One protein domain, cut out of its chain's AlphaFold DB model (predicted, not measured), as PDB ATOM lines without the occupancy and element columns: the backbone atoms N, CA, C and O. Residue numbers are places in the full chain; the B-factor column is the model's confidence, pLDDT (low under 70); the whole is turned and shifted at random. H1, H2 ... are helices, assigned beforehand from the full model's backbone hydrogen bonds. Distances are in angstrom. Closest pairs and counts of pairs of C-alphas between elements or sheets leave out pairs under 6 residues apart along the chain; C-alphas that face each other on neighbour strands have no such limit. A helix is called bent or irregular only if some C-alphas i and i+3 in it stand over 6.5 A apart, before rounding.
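AT A GLANCE: This is residues 135 to 222 of the 222 residues of an uncharacterized protein of Fibularhizoctonia sp. CBS 109695 (UniProt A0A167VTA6). One long helix, H1, makes the backbone of an open, loosely built shape, with two short helices, H2 and H3, to one side of it and H3 set crosswise to its middle part. The unnamed residues 135 to 149 fold back beside the first part of H1, and beyond its other end residues 175 to 202 make a wide loop, of which residues 191 to 196 stick out free. The printed part has 88 residues with three named helices, in the order H1, H2, H3, and no named strand; the class is all helix, though helices hold 39 of the 88 residues, under half. The whole is loose, with a radius of gyration of the C-alphas of 17.3 A, and only just elongated, its C-alphas spanning 54 by 36 by 24 A.

HOW THE PARTS SIT: H1, residues 150 to 174, is the longest helix, with 25 residues. H3, residues 211 to 219, only just touches H1, with 3 pairs of C-alphas within 8 A, and H1 touches H3 with residues 162 to 166 alone. The closest C-alphas of the two are those of Ala 165 and Ile 214, 6.8 A apart. Their lines are about perpendicular, at 89 degrees, and their centres are 12.1 A apart. H2, residues 203 to 207, touches no helix. H2 and H1 are near each other, with 6 pairs of C-alphas within 10 A and the closest at 8.0 A. H2 and H3 are close but not clearly touching: their closest C-alphas, those of Ala 207 and Ala 213, are 7.3 A apart. In H1, H2 and H3 every O i to N i+4 pair is within hydrogen-bond range.

IN THESE COORDINATES: H1 begins at C-alpha 150, at (-16.091, 35.708, 5.766), and ends at C-alpha 174, at (-48.422, 27.663, -6.608), 35.5 A from first to last C-alpha. H3 measures 11.9 A and ends at C-alpha 219, at (-30.897, 42.695, -11.623). H2, from Trp 203 to Ala 207, has 5 residues. No helix is bent or irregular.

THE WHOLE: The two C-alphas farthest apart are those of His 148 and Lys 196, at 54.4 A. The printed part has no cut and ends at Glu 222, the chain's last residue. The link from H1 to H2 is long, with 28 residues, and the link from H2 to H3 is tight, with 3. The mean pLDDT of the printed part is 73.0; 39 residues are under 70, namely residues 173 to 203, 205 to 206 and 217 to 222.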
ATOM      1  N   TYR A 135     -19.107  24.161   8.281       94.06
ATOM      2  CA  TYR A 135     -20.324  23.420   7.946       94.06
ATOM      3  C   TYR A 135     -21.535  24.329   7.750       94.06
ATOM      4  O   TYR A 135     -22.561  23.888   7.243       94.06
ATOM      5  N   LEU A 136     -21.421  25.599   8.145       94.56
ATOM      6  CA  LEU A 136     -22.458  26.589   7.894       94.56
ATOM      7  C   LEU A 136     -22.378  27.147   6.483       94.56
ATOM      8  O   LEU A 136     -23.303  27.852   6.104       94.56
ATOM      9  N   ALA A 137     -21.324  26.850   5.713       91.81
ATOM     10  CA  ALA A 137     -21.253  27.234   4.313       91.81
ATOM     11  C   ALA A 137     -22.475  26.690   3.560       91.81
ATOM     12  O   ALA A 137     -22.772  25.499   3.619       91.81
ATOM     13  N   PHE A 138     -23.166  27.577   2.846       93.00
ATOM     14  CA  PHE A 138     -24.408  27.272   2.131       93.00
ATOM     15  C   PHE A 138     -25.603  26.927   3.037       93.00
ATOM     16  O   PHE A 138     -26.571  26.318   2.586       93.00
ATOM     17  N   SER A 139     -25.579  27.331   4.310       92.25
ATOM     18  CA  SER A 139     -26.735  27.164   5.192       92.25
ATOM     19  C   SER A 139     -27.876  28.109   4.781       92.25
ATOM     20  O   SER A 139     -27.695  29.332   4.791       92.25
ATOM     21  N   PRO A 140     -29.076  27.584   4.463       90.81
ATOM     22  CA  PRO A 140     -30.234  28.416   4.150       90.81
ATOM     23  C   PRO A 140     -30.917  28.976   5.408       90.81
ATOM     24  O   PRO A 140     -31.745  29.869   5.293       90.81
ATOM     25  N   ALA A 141     -30.599  28.443   6.594       90.69
ATOM     26  CA  ALA A 141     -31.311  28.745   7.838       90.69
ATOM     27  C   ALA A 141     -30.591  29.769   8.730       90.69
ATOM     28  O   ALA A 141     -31.235  30.517   9.461       90.69
ATOM     29  N   VAL A 142     -29.255  29.794   8.709       93.19
ATOM     30  CA  VAL A 142     -28.464  30.651   9.605       93.19
ATOM     31  C   VAL A 142     -28.163  31.978   8.927       93.19
ATOM     32  O   VAL A 142     -27.528  31.991   7.875       93.19
ATOM     33  N   SER A 143     -28.560  33.099   9.539       93.25
ATOM     34  CA  SER A 143     -28.246  34.432   9.004       93.25
ATOM     35  C   SER A 143     -26.731  34.599   8.781       93.25
ATOM     36  O   SER A 143     -25.959  34.353   9.712       93.25
ATOM     37  N   PRO A 144     -26.285  35.082   7.606       93.44
ATOM     38  CA  PRO A 144     -24.875  35.330   7.312       93.44
ATOM     39  C   PRO A 144     -24.220  36.320   8.277       93.44
ATOM     40  O   PRO A 144     -23.017  36.252   8.496       93.44
ATOM     41  N   THR A 145     -25.009  37.214   8.883       93.38
ATOM     42  CA  THR A 145     -24.541  38.180   9.891       93.38
ATOM     43  C   THR A 145     -24.053  37.518  11.176       93.38
ATOM     44  O   THR A 145     -23.315  38.138  11.935       93.38
ATOM     45  N   ASN A 146     -24.477  36.278  11.429       94.88
ATOM     46  CA  ASN A 146     -24.142  35.520  12.631       94.88
ATOM     47  C   ASN A 146     -22.977  34.545  12.395       94.88
ATOM     48  O   ASN A 146     -22.656  33.762  13.282       94.88
ATOM     49  N   ILE A 147     -22.380  34.554  11.198       94.69
ATOM     50  CA  ILE A 147     -21.222  33.733  10.845       94.69
ATOM     51  C   ILE A 147     -19.997  34.647  10.847       94.69
ATOM     52  O   ILE A 147     -19.940  35.612  10.086       94.69
ATOM     53  N   HIS A 148     -19.010  34.354  11.690       94.06
ATOM     54  CA  HIS A 148     -17.865  35.242  11.887       94.06
ATOM     55  C   HIS A 148     -16.867  35.195  10.727       94.06
ATOM     56  O   HIS A 148     -16.320  36.223  10.321       94.06
ATOM     57  N   HIS A 149     -16.606  34.009  10.178       95.56
ATOM     58  CA  HIS A 149     -15.645  33.866   9.090       95.56
ATOM     59  C   HIS A 149     -16.267  34.254   7.741       95.56
ATOM     60  O   HIS A 149     -17.324  33.764   7.343       95.56
ATOM     61  N   ALA A 150     -15.561  35.104   6.989       95.69
ATOM     62  CA  ALA A 150     -16.091  35.708   5.766       95.69
ATOM     63  C   ALA A 150     -16.495  34.684   4.694       95.69
ATOM     64  O   ALA A 150     -17.491  34.883   4.005       95.69
ATOM     65  N   ARG A 151     -15.751  33.585   4.527       95.56
ATOM     66  CA  ARG A 151     -16.033  32.606   3.466       95.56
ATOM     67  C   ARG A 151     -17.338  31.837   3.687       95.56
ATOM     68  O   ARG A 151     -18.174  31.883   2.786       95.56
ATOM     69  N   PRO A 152     -17.565  31.170   4.837       96.12
ATOM     70  CA  PRO A 152     -18.860  30.549   5.098       96.12
ATOM     71  C   PRO A 152     -19.997  31.580   5.134       96.12
ATOM     72  O   PRO A 152     -21.059  31.295   4.586       96.12
ATOM     73  N   ALA A 153     -19.767  32.793   5.658       96.50
ATOM     74  CA  ALA A 153     -20.765  33.865   5.648       96.50
ATOM     75  C   ALA A 153     -21.201  34.246   4.220       96.50
ATOM     76  O   ALA A 153     -22.393  34.243   3.913       96.50
ATOM     77  N   MET A 154     -20.249  34.509   3.317       95.56
ATOM     78  CA  MET A 154     -20.538  34.848   1.917       95.56
ATOM     79  C   MET A 154     -21.263  33.718   1.179       95.56
ATOM     80  O   MET A 154     -22.219  33.983   0.450       95.56
ATOM     81  N   SER A 155     -20.848  32.463   1.377       95.31
ATOM     82  CA  SER A 155     -21.512  31.306   0.760       95.31
ATOM     83  C   SER A 155     -22.967  31.169   1.218       95.31
ATOM     84  O   SER A 155     -23.856  30.905   0.406       95.31
ATOM     85  N   SER A 156     -23.234  31.375   2.507       96.12
ATOM     86  CA  SER A 156     -24.594  31.325   3.055       96.12
ATOM     87  C   SER A 156     -25.444  32.496   2.593       96.12
ATOM     88  O   SER A 156     -26.596  32.292   2.220       96.12
ATOM     89  N   TRP A 157     -24.865  33.695   2.508       95.62
ATOM     90  CA  TRP A 157     -25.540  34.859   1.937       95.62
ATOM     91  C   TRP A 157     -25.963  34.615   0.484       95.62
ATOM     92  O   TRP A 157     -27.125  34.822   0.137       95.62
ATOM     93  N   ALA A 158     -25.056  34.091  -0.345       93.88
ATOM     94  CA  ALA A 158     -25.367  33.743  -1.729       93.88
ATOM     95  C   ALA A 158     -26.469  32.672  -1.814       93.88
ATOM     96  O   ALA A 158     -27.391  32.784  -2.623       93.88
ATOM     97  N   THR A 159     -26.412  31.661  -0.943       93.81
ATOM     98  CA  THR A 159     -27.414  30.584  -0.896       93.81
ATOM     99  C   THR A 159     -28.790  31.104  -0.525       93.81
ATOM    100  O   THR A 159     -29.770  30.735  -1.165       93.81
ATOM    101  N   GLN A 160     -28.876  31.987   0.467       94.00
ATOM    102  CA  GLN A 160     -30.143  32.587   0.878       94.00
ATOM    103  C   GLN A 160     -30.717  33.484  -0.214       94.00
ATOM    104  O   GLN A 160     -31.907  33.398  -0.500       94.00
ATOM    105  N   LEU A 161     -29.881  34.260  -0.909       91.25
ATOM    106  CA  LEU A 161     -30.329  35.101  -2.020       91.25
ATOM    107  C   LEU A 161     -30.963  34.276  -3.151       91.25
ATOM    108  O   LEU A 161     -32.025  34.648  -3.668       91.25
ATOM    109  N   VAL A 162     -30.330  33.157  -3.520       90.06
ATOM    110  CA  VAL A 162     -30.854  32.220  -4.527       90.06
ATOM    111  C   VAL A 162     -32.088  31.491  -3.999       90.06
ATOM    112  O   VAL A 162     -33.104  31.432  -4.689       90.06
ATOM    113  N   GLY A 163     -32.040  30.994  -2.763       89.00
ATOM    114  CA  GLY A 163     -33.141  30.290  -2.111       89.00
ATOM    115  C   GLY A 163     -34.410  31.136  -2.029       89.00
ATOM    116  O   GLY A 163     -35.481  30.670  -2.406       89.00
ATOM    117  N   GLU A 164     -34.295  32.409  -1.646       88.94
ATOM    118  CA  GLU A 164     -35.413  33.355  -1.658       88.94
ATOM    119  C   GLU A 164     -35.970  33.584  -3.066       88.94
ATOM    120  O   GLU A 164     -37.184  33.689  -3.248       88.94
ATOM    121  N   ALA A 165     -35.100  33.694  -4.075       86.44
ATOM    122  CA  ALA A 165     -35.531  33.894  -5.453       86.44
ATOM    123  C   ALA A 165     -36.340  32.692  -5.963       86.44
ATOM    124  O   ALA A 165     -37.420  32.873  -6.533       86.44
ATOM    125  N   VAL A 166     -35.849  31.480  -5.694       86.25
ATOM    126  CA  VAL A 166     -36.535  30.228  -6.023       86.25
ATOM    127  C   VAL A 166     -37.842  30.118  -5.246       86.25
ATOM    128  O   VAL A 166     -38.881  29.888  -5.855       86.25
ATOM    129  N   HIS A 167     -37.838  30.368  -3.935       86.25
ATOM    130  CA  HIS A 167     -39.037  30.291  -3.100       86.25
ATOM    131  C   HIS A 167     -40.149  31.227  -3.594       86.25
ATOM    132  O   HIS A 167     -41.291  30.801  -3.749       86.25
ATOM    133  N   ARG A 168     -39.820  32.479  -3.949       83.81
ATOM    134  CA  ARG A 168     -40.784  33.419  -4.552       83.81
ATOM    135  C   ARG A 168     -41.257  32.976  -5.935       83.81
ATOM    136  O   ARG A 168     -42.396  33.243  -6.313       83.81
ATOM    137  N   GLY A 169     -40.384  32.363  -6.733       78.31
ATOM    138  CA  GLY A 169     -40.765  31.808  -8.030       78.31
ATOM    139  C   GLY A 169     -41.750  30.646  -7.882       78.31
ATOM    140  O   GLY A 169     -42.781  30.650  -8.543       78.31
ATOM    141  N   VAL A 170     -41.484  29.718  -6.958       79.50
ATOM    142  CA  VAL A 170     -42.379  28.594  -6.652       79.50
ATOM    143  C   VAL A 170     -43.702  29.113  -6.107       79.50
ATOM    144  O   VAL A 170     -44.739  28.733  -6.628       79.50
ATOM    145  N   GLY A 171     -43.670  30.048  -5.152       76.94
ATOM    146  CA  GLY A 171     -44.873  30.665  -4.590       76.94
ATOM    147  C   GLY A 171     -45.795  31.261  -5.656       76.94
ATOM    148  O   GLY A 171     -47.004  31.064  -5.593       76.94
ATOM    149  N   ARG A 172     -45.232  31.918  -6.680       72.25
ATOM    150  CA  ARG A 172     -46.002  32.423  -7.830       72.25
ATOM    151  C   ARG A 172     -46.618  31.310  -8.673       72.25
ATOM    152  O   ARG A 172     -47.753  31.453  -9.098       72.25
ATOM    153  N   LEU A 173     -45.901  30.208  -8.888       68.69
ATOM    154  CA  LEU A 173     -46.424  29.049  -9.622       68.69
ATOM    155  C   LEU A 173     -47.442  28.223  -8.821       68.69
ATOM    156  O   LEU A 173     -48.114  27.375  -9.397       68.69
ATOM    157  N   THR A 174     -47.524  28.415  -7.503       67.75
ATOM    158  CA  THR A 174     -48.422  27.663  -6.608       67.75
ATOM    159  C   THR A 174     -49.565  28.501  -6.023       67.75
ATOM    160  O   THR A 174     -50.390  27.949  -5.298       67.75
ATOM    161  N   LYS A 175     -49.622  29.814  -6.297       65.50
ATOM    162  CA  LYS A 175     -50.715  30.722  -5.904       65.50
ATOM    163  C   LYS A 175     -52.057  30.315  -6.540       65.50
ATOM    164  O   LYS A 175     -52.309  30.758  -7.634       65.50
ATOM    165  N   ASN A 176     -52.921  29.562  -5.858       60.03
ATOM    166  CA  ASN A 176     -54.302  29.327  -6.319       60.03
ATOM    167  C   ASN A 176     -55.222  30.477  -5.898       60.03
ATOM    168  O   ASN A 176     -55.615  30.559  -4.734       60.03
ATOM    169  N   ASP A 177     -55.534  31.354  -6.841       62.09
ATOM    170  CA  ASP A 177     -56.450  32.482  -6.752       62.09
ATOM    171  C   ASP A 177     -57.541  32.351  -7.838       62.09
ATOM    172  O   ASP A 177     -57.354  32.780  -8.977       62.09
ATOM    173  N   PRO A 178     -58.690  31.731  -7.508       60.25
ATOM    174  CA  PRO A 178     -59.722  31.377  -8.485       60.25
ATOM    175  C   PRO A 178     -60.382  32.579  -9.184       60.25
ATOM    176  O   PRO A 178     -61.071  32.371 -10.183       60.25
ATOM    177  N   ASP A 179     -60.167  33.802  -8.689       60.41
ATOM    178  CA  ASP A 179     -60.721  35.044  -9.236       60.41
ATOM    179  C   ASP A 179     -59.676  35.899  -9.992       60.41
ATOM    180  O   ASP A 179     -60.016  36.950 -10.541       60.41
ATOM    181  N   ASP A 180     -58.412  35.467 -10.053       59.97
ATOM    182  CA  ASP A 180     -57.334  36.166 -10.759       59.97
ATOM    183  C   ASP A 180     -57.199  35.610 -12.198       59.97
ATOM    184  O   ASP A 180     -56.862  34.438 -12.389       59.97
ATOM    185  N   PRO A 181     -57.475  36.407 -13.253       57.19
ATOM    186  CA  PRO A 181     -57.414  35.937 -14.641       57.19
ATOM    187  C   PRO A 181     -55.989  35.591 -15.108       57.19
ATOM    188  O   PRO A 181     -55.838  34.886 -16.112       57.19
ATOM    189  N   ASP A 182     -54.963  36.057 -14.387       54.81
ATOM    190  CA  ASP A 182     -53.556  35.705 -14.599       54.81
ATOM    191  C   ASP A 182     -53.101  34.540 -13.707       54.81
ATOM    192  O   ASP A 182     -51.931  34.133 -13.751       54.81
ATOM    193  N   ASP A 183     -54.016  33.954 -12.929       54.12
ATOM    194  CA  ASP A 183     -53.721  32.784 -12.128       54.12
ATOM    195  C   ASP A 183     -53.388  31.575 -13.020       54.12
ATOM    196  O   ASP A 183     -54.145  31.125 -13.884       54.12
ATOM    197  N   THR A 184     -52.182  31.047 -12.830       53.72
ATOM    198  CA  THR A 184     -51.611  29.961 -13.638       53.72
ATOM    199  C   THR A 184     -51.698  28.606 -12.951       53.72
ATOM    200  O   THR A 184     -51.168  27.613 -13.460       53.72
ATOM    201  N   THR A 185     -52.360  28.531 -11.804       52.06
ATOM    202  CA  THR A 185     -52.122  27.448 -10.861       52.06
ATOM    203  C   THR A 185     -53.074  26.287 -10.999       52.06
ATOM    204  O   THR A 185     -54.079  26.143 -10.323       52.06
ATOM    205  N   LEU A 186     -52.664  25.338 -11.832       52.44
ATOM    206  CA  LEU A 186     -53.067  23.950 -11.652       52.44
ATOM    207  C   LEU A 186     -51.831  23.057 -11.833       52.44
ATOM    208  O   LEU A 186     -51.723  22.264 -12.765       52.44
ATOM    209  N   LEU A 187     -50.865  23.167 -10.915       50.41
ATOM    210  CA  LEU A 187     -49.730  22.242 -10.858       50.41
ATOM    211  C   LEU A 187     -50.206  20.852 -10.410       50.41
ATOM    212  O   LEU A 187     -50.160  20.502  -9.233       50.41
ATOM    213  N   ARG A 188     -50.641  20.021 -11.362       48.53
ATOM    214  CA  ARG A 188     -50.786  18.575 -11.160       48.53
ATOM    215  C   ARG A 188     -49.693  17.862 -11.946       48.53
ATOM    216  O   ARG A 188     -49.692  17.895 -13.172       48.53
ATOM    217  N   ALA A 189     -48.784  17.181 -11.250       47.50
ATOM    218  CA  ALA A 189     -47.918  16.190 -11.880       47.50
ATOM    219  C   ALA A 189     -48.810  15.023 -12.336       47.50
ATOM    220  O   ALA A 189     -49.226  14.192 -11.530       47.50
ATOM    221  N   THR A 190     -49.208  15.002 -13.609       45.12
ATOM    222  CA  THR A 190     -50.042  13.916 -14.127       45.12
ATOM    223  C   THR A 190     -49.130  12.779 -14.560       45.12
ATOM    224  O   THR A 190     -48.544  12.839 -15.636       45.12
ATOM    225  N   THR A 191     -49.025  11.722 -13.758       45.03
ATOM    226  CA  THR A 191     -48.487  10.459 -14.272       45.03
ATOM    227  C   THR A 191     -49.504   9.716 -15.129       45.03
ATOM    228  O   THR A 191     -49.045   8.946 -15.949       45.03
ATOM    229  N   ASN A 192     -50.831   9.959 -15.033       49.06
ATOM    230  CA  ASN A 192     -51.838   9.276 -15.883       49.06
ATOM    231  C   ASN A 192     -53.256   9.920 -15.978       49.06
ATOM    232  O   ASN A 192     -54.223   9.229 -16.289       49.06
ATOM    233  N   GLY A 193     -53.454  11.222 -15.728       45.16
ATOM    234  CA  GLY A 193     -54.809  11.813 -15.672       45.16
ATOM    235  C   GLY A 193     -55.025  13.009 -16.598       45.16
ATOM    236  O   GLY A 193     -54.605  14.111 -16.262       45.16
ATOM    237  N   ARG A 194     -55.727  12.821 -17.726       46.19
ATOM    238  CA  ARG A 194     -56.166  13.918 -18.614       46.19
ATOM    239  C   ARG A 194     -57.334  14.683 -17.978       46.19
ATOM    240  O   ARG A 194     -58.464  14.210 -18.009       46.19
ATOM    241  N   SER A 195     -57.071  15.879 -17.451       48.44
ATOM    242  CA  SER A 195     -58.104  16.889 -17.175       48.44
ATOM    243  C   SER A 195     -57.976  18.023 -18.192       48.44
ATOM    244  O   SER A 195     -56.866  18.471 -18.469       48.44
ATOM    245  N   LYS A 196     -59.096  18.463 -18.779       49.97
ATOM    246  CA  LYS A 196     -59.124  19.402 -19.917       49.97
ATOM    247  C   LYS A 196     -58.864  20.872 -19.547       49.97
ATOM    248  O   LYS A 196     -58.565  21.646 -20.444       49.97
ATOM    249  N   ASN A 197     -58.916  21.235 -18.263       52.78
ATOM    250  CA  ASN A 197     -58.871  22.637 -17.813       52.78
ATOM    251  C   ASN A 197     -57.714  22.941 -16.843       52.78
ATOM    252  O   ASN A 197     -57.809  23.864 -16.049       52.78
ATOM    253  N   VAL A 198     -56.630  22.160 -16.877       54.31
ATOM    254  CA  VAL A 198     -55.494  22.278 -15.945       54.31
ATOM    255  C   VAL A 198     -54.239  22.709 -16.714       54.31
ATOM    256  O   VAL A 198     -53.755  21.950 -17.554       54.31
ATOM    257  N   ARG A 199     -53.698  23.909 -16.442       54.06
ATOM    258  CA  ARG A 199     -52.381  24.329 -16.964       54.06
ATOM    259  C   ARG A 199     -51.278  23.552 -16.241       54.06
ATOM    260  O   ARG A 199     -50.932  23.854 -15.107       54.06
ATOM    261  N   VAL A 200     -50.745  22.535 -16.912       59.09
ATOM    262  CA  VAL A 200     -49.630  21.709 -16.426       59.09
ATOM    263  C   VAL A 200     -48.339  22.528 -16.441       59.09
ATOM    264  O   VAL A 200     -48.081  23.226 -17.423       59.09
ATOM    265  N   ALA A 201     -47.519  22.398 -15.392       57.09
ATOM    266  CA  ALA A 201     -46.163  22.949 -15.369       57.09
ATOM    267  C   ALA A 201     -45.402  22.492 -16.617       57.09
ATOM    268  O   ALA A 201     -45.128  21.304 -16.805       57.09
ATOM    269  N   ALA A 202     -45.082  23.438 -17.483       63.91
ATOM    270  CA  ALA A 202     -44.329  23.191 -18.689       63.91
ATOM    271  C   ALA A 202     -42.837  23.390 -18.411       63.91
ATOM    272  O   ALA A 202     -42.430  24.074 -17.474       63.91
ATOM    273  N   TRP A 203     -41.990  22.829 -19.273       67.81
ATOM    274  CA  TRP A 203     -40.536  22.988 -19.173       67.81
ATOM    275  C   TRP A 203     -40.091  24.457 -19.062       67.81
ATOM    276  O   TRP A 203     -39.145  24.770 -18.344       67.81
ATOM    277  N   LYS A 204     -40.825  25.372 -19.706       70.62
ATOM    278  CA  LYS A 204     -40.625  26.825 -19.601       70.62
ATOM    279  C   LYS A 204     -40.741  27.359 -18.161       70.62
ATOM    280  O   LYS A 204     -40.002  28.270 -17.796       70.62
ATOM    281  N   ASP A 205     -41.605  26.770 -17.337       67.75
ATOM    282  CA  ASP A 205     -41.826  27.191 -15.952       67.75
ATOM    283  C   ASP A 205     -40.649  26.740 -15.077       67.75
ATOM    284  O   ASP A 205     -40.148  27.512 -14.260       67.75
ATOM    285  N   TYR A 206     -40.108  25.546 -15.340       69.19
ATOM    286  CA  TYR A 206     -38.880  25.054 -14.711       69.19
ATOM    287  C   TYR A 206     -37.632  25.827 -15.161       69.19
ATOM    288  O   TYR A 206     -36.786  26.174 -14.339       69.19
ATOM    289  N   ALA A 207     -37.538  26.168 -16.449       73.69
ATOM    290  CA  ALA A 207     -36.446  26.977 -16.993       73.69
ATOM    291  C   ALA A 207     -36.377  28.378 -16.354       73.69
ATOM    292  O   ALA A 207     -35.294  28.962 -16.249       73.69
ATOM    293  N   SER A 208     -37.507  28.885 -15.849       70.75
ATOM    294  CA  SER A 208     -37.584  30.162 -15.130       70.75
ATOM    295  C   SER A 208     -36.862  30.171 -13.770       70.75
ATOM    296  O   SER A 208     -36.637  31.251 -13.216       70.75
ATOM    297  N   PHE A 209     -36.462  28.997 -13.262       72.44
ATOM    298  CA  PHE A 209     -35.618  28.820 -12.073       72.44
ATOM    299  C   PHE A 209     -34.133  28.623 -12.391       72.44
ATOM    300  O   PHE A 209     -33.330  28.424 -11.480       72.44
ATOM    301  N   SER A 210     -33.739  28.663 -13.666       80.00
ATOM    302  CA  SER A 210     -32.321  28.658 -14.021       80.00
ATOM    303  C   SER A 210     -31.614  29.892 -13.450       80.00
ATOM    304  O   SER A 210     -32.214  30.958 -13.299       80.00
ATOM    305  N   MET A 211     -30.313  29.776 -13.169       78.25
ATOM    306  CA  MET A 211     -29.517  30.901 -12.656       78.25
ATOM    307  C   MET A 211     -29.543  32.114 -13.596       78.25
ATOM    308  O   MET A 211     -29.555  33.248 -13.123       78.25
ATOM    309  N   ALA A 212     -29.612  31.878 -14.910       80.75
ATOM    310  CA  ALA A 212     -29.766  32.928 -15.912       80.75
ATOM    311  C   ALA A 212     -31.106  33.670 -15.752       80.75
ATOM    312  O   ALA A 212     -31.118  34.887 -15.574       80.75
ATOM    313  N   ALA A 213     -32.222  32.934 -15.700       75.94
ATOM    314  CA  ALA A 213     -33.558  33.516 -15.553       75.94
ATOM    315  C   ALA A 213     -33.773  34.214 -14.194       75.94
ATOM    316  O   ALA A 213     -34.486  35.215 -14.102       75.94
ATOM    317  N   ILE A 214     -33.155  33.703 -13.124       76.75
ATOM    318  CA  ILE A 214     -33.161  34.355 -11.806       76.75
ATOM    319  C   ILE A 214     -32.385  35.678 -11.854       76.75
ATOM    320  O   ILE A 214     -32.828  36.662 -11.257       76.75
ATOM    321  N   GLY A 215     -31.256  35.712 -12.569       73.06
ATOM    322  CA  GLY A 215     -30.436  36.909 -12.741       73.06
ATOM    323  C   GLY A 215     -31.199  38.051 -13.414       73.06
ATOM    324  O   GLY A 215     -31.255  39.154 -12.876       73.06
ATOM    325  N   GLU A 216     -31.870  37.775 -14.530       74.94
ATOM    326  CA  GLU A 216     -32.660  38.779 -15.258       74.94
ATOM    327  C   GLU A 216     -33.751  39.411 -14.377       74.94
ATOM    328  O   GLU A 216     -33.904  40.627 -14.341       74.94
ATOM    329  N   LYS A 217     -34.461  38.611 -13.573       66.81
ATOM    330  CA  LYS A 217     -35.557  39.111 -12.721       66.81
ATOM    331  C   LYS A 217     -35.104  39.923 -11.504       66.81
ATOM    332  O   LYS A 217     -35.912  40.660 -10.947       66.81
ATOM    333  N   LYS A 218     -33.876  39.720 -11.017       59.97
ATOM    334  CA  LYS A 218     -33.359  40.368  -9.795       59.97
ATOM    335  C   LYS A 218     -32.470  41.579 -10.082       59.97
ATOM    336  O   LYS A 218     -32.304  42.396  -9.182       59.97
ATOM    337  N   PHE A 219     -31.905  41.682 -11.287       54.88
ATOM    338  CA  PHE A 219     -30.897  42.695 -11.623       54.88
ATOM    339  C   PHE A 219     -31.263  43.592 -12.815       54.88
ATOM    340  O   PHE A 219     -30.504  44.511 -13.116       54.88
ATOM    341  N   VAL A 220     -32.419  43.391 -13.458       43.59
ATOM    342  CA  VAL A 220     -33.025  44.416 -14.322       43.59
ATOM    343  C   VAL A 220     -33.732  45.422 -13.413       43.59
ATOM    344  O   VAL A 220     -34.787  45.143 -12.848       43.59
ATOM    345  N   VAL A 221     -33.072  46.557 -13.202       36.78
ATOM    346  CA  VAL A 221     -33.625  47.736 -12.532       36.78
ATOM    347  C   VAL A 221     -34.382  48.539 -13.592       36.78
ATOM    348  O   VAL A 221     -33.769  48.926 -14.586       36.78
ATOM    349  N   GLU A 222     -35.688  48.745 -13.400       31.69
ATOM    350  CA  GLU A 222     -36.407  49.889 -13.993       31.69
ATOM    351  C   GLU A 222     -36.037  51.182 -13.257       31.69
ATOM    352  O   GLU A 222     -35.948  51.144 -12.003       31.69
TER     353      GLU A 222